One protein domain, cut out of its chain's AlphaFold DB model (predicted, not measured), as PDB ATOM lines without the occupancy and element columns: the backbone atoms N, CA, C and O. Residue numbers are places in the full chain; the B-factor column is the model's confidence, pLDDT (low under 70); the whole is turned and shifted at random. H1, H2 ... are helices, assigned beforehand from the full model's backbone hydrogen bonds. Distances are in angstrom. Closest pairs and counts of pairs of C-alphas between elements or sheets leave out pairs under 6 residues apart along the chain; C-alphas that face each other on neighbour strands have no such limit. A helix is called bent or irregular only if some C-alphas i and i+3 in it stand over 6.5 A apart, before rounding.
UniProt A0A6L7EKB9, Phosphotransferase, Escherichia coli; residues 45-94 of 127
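This is residues 45 to 94 of the 127 residues of the protein "Phosphotransferase" of Escherichia coli (UniProt A0A6L7EKB9). The model is a narrow, loosely closed loop of chain with two long sides: the long helix H1 runs along one side, and the chain folds back so that H2 and then the short H3 make the other. At one end, residues 65 to 73, of which 65 and 66 belong to H1, stick out as a bare turn; toward the other end H3 packs on the beginning of H1, while H1 and H2 run nearly alongside each other with few contacts. The printed part has 50 residues with three named helices, in the order H1, H2, H3, and no named strand; the class is all helix, with 32 residues in the helices. The whole is loose, with a radius of gyration of the C-alphas of 12.8 A, and elongated, spanning 37 by 20 by 13 A.

The printed part begins at His 45, with its C-alpha at (107.846, 72.151, 83.944). H1 covers residues 49 to 66 and measures 25.6 A from first to last C-alpha; C-alpha 49 is at (106.017, 76.196, 95.140) and C-alpha 66 at (124.294, 92.759, 101.895). H2 covers residues 74 to 83 and measures 14.3 A. H3 covers residues 85 to 88 and ends with C-alpha 88 at (105.039, 76.175, 102.512). H3 is neither bent nor irregular, but only just: C-alphas 85 and 88 are 6.1 A apart.

H1 and H2 are close but not clearly touching, with 1 pair of C-alphas within 8 A, those of Val 61 and Leu 78, 8.0 A apart. Their lines stand at a shallow tilt of 21 degrees, and they run opposite ways. H1 and H3 touch, with 4 pairs of C-alphas within 8 A; the closest are those of Asp 50 and Val 88, 5.3 A apart. H1 touches H3 with residues 49 to 54 alone. H2 and H3 meet only through their link. In H1 and H2 every pair of O i and N i+4 is within hydrogen-bond range. H3, with 4 residues, is too short for such a pair, and its 1 pair of O i and N i+3 is within range.

The two C-alphas farthest apart are those of His 45 and Ser 72, at 40.4 A, while the first and last printed C-alphas, of His 45 and Gln 94, are 13.0 A apart. Without residues 65 to 73, which stand free, the body spans 34 by 20 by 11 A. The link from H1 to H2, with 7 residues, is short, and that from H2 to H3, with 1 residue, is tight. The printed part has no cut. The mean pLDDT of the printed part is 95.9, and no printed residue is under 70.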
ATOM      1  N   HIS A  45     106.452  71.701  83.988       95.62
ATOM      2  CA  HIS A  45     107.846  72.151  83.944       95.62
ATOM      3  C   HIS A  45     108.159  73.253  84.970       95.62
ATOM      4  O   HIS A  45     109.324  73.610  85.147       95.62
ATOM      5  N   VAL A  46     107.141  73.826  85.619       96.00
ATOM      6  CA  VAL A  46     107.323  74.818  86.679       96.00
ATOM      7  C   VAL A  46     107.712  74.092  87.963       96.00
ATOM      8  O   VAL A  46     107.083  73.108  88.349       96.00
ATOM      9  N   ARG A  47     108.760  74.586  88.631       95.62
ATOM     10  CA  ARG A  47     109.215  74.030  89.912       95.62
ATOM     11  C   ARG A  47     108.114  74.095  90.981       95.62
ATOM     12  O   ARG A  47     107.328  75.047  90.952       95.62
ATOM     13  N   PRO A  48     108.081  73.137  91.925       95.50
ATOM     14  CA  PRO A  48     107.208  73.186  93.095       95.50
ATOM     15  C   PRO A  48     107.269  74.528  93.838       95.50
ATOM     16  O   PRO A  48     108.290  75.222  93.825       95.50
ATOM     17  N   TRP A  49     106.151  74.908  94.458       95.50
ATOM     18  CA  TRP A  49     106.017  76.196  95.140       95.50
ATOM     19  C   TRP A  49     107.025  76.369  96.280       95.50
ATOM     20  O   TRP A  49     107.675  77.407  96.358       95.50
ATOM     21  N   ASP A  50     107.183  75.356  97.127       95.88
ATOM     22  CA  ASP A  50     108.101  75.357  98.264       95.88
ATOM     23  C   ASP A  50     109.548  75.629  97.830       95.88
ATOM     24  O   ASP A  50     110.207  76.514  98.373       95.88
ATOM     25  N   GLU A  51     110.022  74.963  96.778       95.19
ATOM     26  CA  GLU A  51     111.345  75.240  96.209       95.19
ATOM     27  C   GLU A  51     111.465  76.683  95.695       95.19
ATOM     28  O   GLU A  51     112.483  77.352  95.909       95.19
ATOM     29  N   LYS A  52     110.432  77.186  95.008       94.12
ATOM     30  CA  LYS A  52     110.431  78.542  94.442       94.12
ATOM     31  C   LYS A  52     110.430  79.620  95.519       94.12
ATOM     32  O   LYS A  52     111.236  80.551  95.442       94.12
ATOM     33  N   VAL A  53     109.530  79.521  96.496       94.38
ATOM     34  CA  VAL A  53     109.381  80.530  97.548       94.38
ATOM     35  C   VAL A  53     110.603  80.549  98.454       94.38
ATOM     36  O   VAL A  53     111.073  81.633  98.797       94.38
ATOM     37  N   MET A  54     111.199  79.388  98.746       95.62
ATOM     38  CA  MET A  54     112.430  79.326  99.532       95.62
ATOM     39  C   MET A  54     113.619  79.925  98.779       95.62
ATOM     40  O   MET A  54     114.346  80.732  99.353       95.62
ATOM     41  N   ALA A  55     113.758  79.669  97.475       95.25
ATOM     42  CA  ALA A  55     114.786  80.331  96.667       95.25
ATOM     43  C   ALA A  55     114.578  81.862  96.578       95.25
ATOM     44  O   ALA A  55     115.544  82.630  96.615       95.25
ATOM     45  N   LYS A  56     113.322  82.334  96.474       93.88
ATOM     46  CA  LYS A  56     112.974  83.772  96.519       93.88
ATOM     47  C   LYS A  56     113.336  84.369  97.884       93.88
ATOM     48  O   LYS A  56     113.942  85.439  97.928       93.88
ATOM     49  N   HIS A  57     113.026  83.663  98.971       95.56
ATOM     50  CA  HIS A  57     113.356  84.058 100.339       95.56
ATOM     51  C   HIS A  57     114.868  84.177 100.549       95.56
ATOM     52  O   HIS A  57     115.332  85.239 100.953       95.56
ATOM     53  N   GLU A  58     115.650  83.152 100.202       96.62
ATOM     54  CA  GLU A  58     117.114  83.160 100.341       96.62
ATOM     55  C   GLU A  58     117.759  84.334  99.594       96.62
ATOM     56  O   GLU A  58     118.631  85.019 100.136       96.62
ATOM     57  N   ARG A  59     117.280  84.637  98.379       97.38
ATOM     58  CA  ARG A  59     117.732  85.804  97.612       97.38
ATOM     59  C   ARG A  59     117.449  87.117  98.342       97.38
ATOM     60  O   ARG A  59     118.313  87.993  98.358       97.38
ATOM     61  N   TYR A  60     116.264  87.273  98.934       95.75
ATOM     62  CA  TYR A  60     115.921  88.482  99.688       95.75
ATOM     63  C   TYR A  60     116.673  88.594 101.011       95.75
ATOM     64  O   TYR A  60     117.112  89.691 101.344       95.75
ATOM     65  N   VAL A  61     116.901  87.487 101.721       96.06
ATOM     66  CA  VAL A  61     117.755  87.461 102.918       96.06
ATOM     67  C   VAL A  61     119.171  87.906 102.566       96.06
ATOM     68  O   VAL A  61     119.722  88.780 103.232       96.06
ATOM     69  N   HIS A  62     119.738  87.374 101.482       97.00
ATOM     70  CA  HIS A  62     121.065  87.766 101.024       97.00
ATOM     71  C   HIS A  62     121.134  89.250 100.633       97.00
ATOM     72  O   HIS A  62     122.071  89.946 101.028       97.00
ATOM     73  N   ALA A  63     120.138  89.753  99.895       97.44
ATOM     74  CA  ALA A  63     120.061  91.164  99.519       97.44
ATOM     75  C   ALA A  63     119.928  92.078 100.748       97.44
ATOM     76  O   ALA A  63     120.633  93.080 100.844       97.44
ATOM     77  N   TYR A  64     119.077  91.703 101.707       96.94
ATOM     78  CA  TYR A  64     118.909  92.403 102.977       96.94
ATOM     79  C   TYR A  64     120.233  92.479 103.745       96.94
ATOM     80  O   TYR A  64     120.713  93.575 104.028       96.94
ATOM     81  N   GLN A  65     120.883  91.339 103.990       95.00
ATOM     82  CA  GLN A  65     122.151  91.272 104.724       95.00
ATOM     83  C   GLN A  65     123.281  92.041 104.026       95.00
ATOM     84  O   GLN A  65     124.114  92.659 104.686       95.00
ATOM     85  N   SER A  66     123.291  92.044 102.692       97.25
ATOM     86  CA  SER A  66     124.294  92.759 101.895       97.25
ATOM     87  C   SER A  66     124.035  94.266 101.802       97.25
ATOM     88  O   SER A  66     124.935  95.014 101.425       97.25
ATOM     89  N   SER A  67     122.827  94.733 102.133       97.12
ATOM     90  CA  SER A  67     122.454  96.149 102.025       97.12
ATOM     91  C   SER A  67     123.078  97.036 103.110       97.12
ATOM     92  O   SER A  67     123.126  98.253 102.950       97.12
ATOM     93  N   GLY A  68     123.520  96.445 104.227       94.56
ATOM     94  CA  GLY A  68     123.964  97.179 105.418       94.56
ATOM     95  C   GLY A  68     122.833  97.874 106.189       94.56
ATOM     96  O   GLY A  68     123.100  98.530 107.194       94.56
ATOM     97  N   VAL A  69     121.580  97.737 105.740       94.56
ATOM     98  CA  VAL A  69     120.391  98.225 106.443       94.56
ATOM     99  C   VAL A  69     119.959  97.178 107.461       94.56
ATOM    100  O   VAL A  69     119.848  96.000 107.134       94.56
ATOM    101  N   THR A  70     119.676  97.617 108.687       95.44
ATOM    102  CA  THR A  70     119.159  96.760 109.759       95.44
ATOM    103  C   THR A  70     117.942  97.389 110.419       95.44
ATOM    104  O   THR A  70     117.771  98.609 110.387       95.44
ATOM    105  N   PHE A  71     117.129  96.579 111.091       95.44
ATOM    106  CA  PHE A  71     116.049  97.064 111.947       95.44
ATOM    107  C   PHE A  71     115.984  96.272 113.254       95.44
ATOM    108  O   PHE A  71     116.481  95.151 113.351       95.44
ATOM    109  N   SER A  72     115.377  96.865 114.282       97.50
ATOM    110  CA  SER A  72     115.207  96.199 115.574       97.50
ATOM    111  C   SER A  72     114.412  94.900 115.414       97.50
ATOM    112  O   SER A  72     113.297  94.928 114.901       97.50
ATOM    113  N   ASN A  73     114.951  93.793 115.937       96.38
ATOM    114  CA  ASN A  73     114.384  92.437 115.870       96.38
ATOM    115  C   ASN A  73     114.458  91.749 114.493       96.38
ATOM    116  O   ASN A  73     113.720  90.794 114.253       96.38
ATOM    117  N   ASP A  74     115.354  92.168 113.604       96.31
ATOM    118  CA  ASP A  74     115.555  91.490 112.320       96.31
ATOM    119  C   ASP A  74     115.915  90.004 112.461       96.31
ATOM    120  O   ASP A  74     115.307  89.158 111.805       96.31
ATOM    121  N   GLN A  75     116.816  89.661 113.382       96.00
ATOM    122  CA  GLN A  75     117.204  88.277 113.643       96.00
ATOM    123  C   GLN A  75     116.011  87.425 114.096       96.00
ATOM    124  O   GLN A  75     115.873  86.287 113.658       96.00
ATOM    125  N   PHE A  76     115.101  87.990 114.897       97.31
ATOM    126  CA  PHE A  76     113.871  87.302 115.294       97.31
ATOM    127  C   PHE A  76     112.996  86.971 114.079       97.31
ATOM    128  O   PHE A  76     112.492  85.855 113.980       97.31
ATOM    129  N   VAL A  77     112.837  87.905 113.134       96.44
ATOM    130  CA  VAL A  77     112.066  87.669 111.901       96.44
ATOM    131  C   VAL A  77     112.725  86.583 111.045       96.44
ATOM    132  O   VAL A  77     112.038  85.680 110.568       96.44
ATOM    133  N   LEU A  78     114.052  86.635 110.885       96.00
ATOM    134  CA  LEU A  78     114.809  85.636 110.124       96.00
ATOM    135  C   LEU A  78     114.675  84.233 110.740       96.00
ATOM    136  O   LEU A  78     114.390  83.269 110.026       96.00
ATOM    137  N   ASP A  79     114.819  84.119 112.061       96.94
ATOM    138  CA  ASP A  79     114.701  82.849 112.782       96.94
ATOM    139  C   ASP A  79     113.263  82.318 112.781       96.94
ATOM    140  O   ASP A  79     113.043  81.112 112.631       96.94
ATOM    141  N   PHE A  80     112.268  83.204 112.890       97.44
ATOM    142  CA  PHE A  80     110.857  82.837 112.788       97.44
ATOM    143  C   PHE A  80     110.539  82.225 111.421       97.44
ATOM    144  O   PHE A  80     109.955  81.145 111.358       97.44
ATOM    145  N   ILE A  81     110.967  82.853 110.323       95.25
ATOM    146  CA  ILE A  81     110.712  82.307 108.980       95.25
ATOM    147  C   ILE A  81     111.437  80.969 108.813       95.25
ATOM    148  O   ILE A  81     110.829  79.980 108.401       95.25
ATOM    149  N   LYS A  82     112.714  80.899 109.207       94.38
ATOM    150  CA  LYS A  82     113.522  79.678 109.099       94.38
ATOM    151  C   LYS A  82     112.953  78.506 109.907       94.38
ATOM    152  O   LYS A  82     113.044  77.365 109.465       94.38
ATOM    153  N   SER A  83     112.369  78.764 111.076       96.75
ATOM    154  CA  SER A  83     111.754  77.720 111.910       96.75
ATOM    155  C   SER A  83     110.386  77.248 111.406       96.75
ATOM    156  O   SER A  83     109.915  76.206 111.854       96.75
ATOM    157  N   ASN A  84     109.771  77.962 110.456       96.62
ATOM    158  CA  ASN A  84     108.436  77.670 109.926       96.62
ATOM    159  C   ASN A  84     108.435  77.334 108.421       96.62
ATOM    160  O   ASN A  84     107.382  77.363 107.788       96.62
ATOM    161  N   VAL A  85     109.585  76.972 107.837       94.19
ATOM    162  CA  VAL A  85     109.703  76.624 106.402       94.19
ATOM    163  C   VAL A  85     108.800  75.468 105.970       94.19
ATOM    164  O   VAL A  85     108.441  75.359 104.804       94.19
ATOM    165  N   ASP A  86     108.387  74.615 106.904       96.00
ATOM    166  CA  ASP A  86     107.464  73.521 106.608       96.00
ATOM    167  C   ASP A  86     106.057  74.018 106.246       96.00
ATOM    168  O   ASP A  86     105.324  73.303 105.569       96.00
ATOM    169  N   ALA A  87     105.688  75.252 106.612       95.00
ATOM    170  CA  ALA A  87     104.377  75.829 106.308       95.00
ATOM    171  C   ALA A  87     104.111  75.997 104.801       95.00
ATOM    172  O   ALA A  87     102.952  76.070 104.393       95.00
ATOM    173  N   VAL A  88     105.164  76.052 103.975       94.69
ATOM    174  CA  VAL A  88     105.039  76.175 102.512       94.69
ATOM    175  C   VAL A  88     105.101  74.834 101.777       94.69
ATOM    176  O   VAL A  88     104.834  74.790 100.575       94.69
ATOM    177  N   LYS A  89     105.412  73.733 102.473       95.31
ATOM    178  CA  LYS A  89     105.448  72.392 101.876       95.31
ATOM    179  C   LYS A  89     104.045  71.925 101.504       95.31
ATOM    180  O   LYS A  89     103.074  72.237 102.184       95.31
ATOM    181  N   GLU A  90     103.957  71.165 100.413       94.12
ATOM    182  CA  GLU A  90     102.708  70.565  99.905       94.12
ATOM    183  C   GLU A  90     101.579  71.571  99.601       94.12
ATOM    184  O   GLU A  90     100.426  71.187  99.386       94.12
ATOM    185  N   ARG A  91     101.895  72.868  99.538       95.94
ATOM    186  CA  ARG A  91     100.943  73.903  99.136       95.94
ATOM    187  C   ARG A  91     100.703  73.861  97.618       95.94
ATOM    188  O   ARG A  91     101.563  73.391  96.864       95.94
ATOM    189  N   PRO A  92      99.536  74.332  97.141       96.12
ATOM    190  CA  PRO A  92      99.244  74.381  95.715       96.12
ATOM    191  C   PRO A  92     100.242  75.246  94.939       96.12
ATOM    192  O   PRO A  92     100.828  76.180  95.475       96.12
ATOM    193  N   ASN A  93     100.381  74.953  93.646       96.94
ATOM    194  CA  ASN A  93     101.136  75.770  92.703       96.94
ATOM    195  C   ASN A  93     100.190  76.192  91.569       96.94
ATOM    196  O   ASN A  93      99.873  75.400  90.673       96.94
ATOM    197  N   GLN A  94      99.645  77.397  91.688       97.44
ATOM    198  CA  GLN A  94      98.545  77.937  90.891       97.44
ATOM    199  C   GLN A  94      98.915  79.310  90.332       97.44
ATOM    200  O   GLN A  94      99.860  79.935  90.801       97.44
TER     201      GLN A  94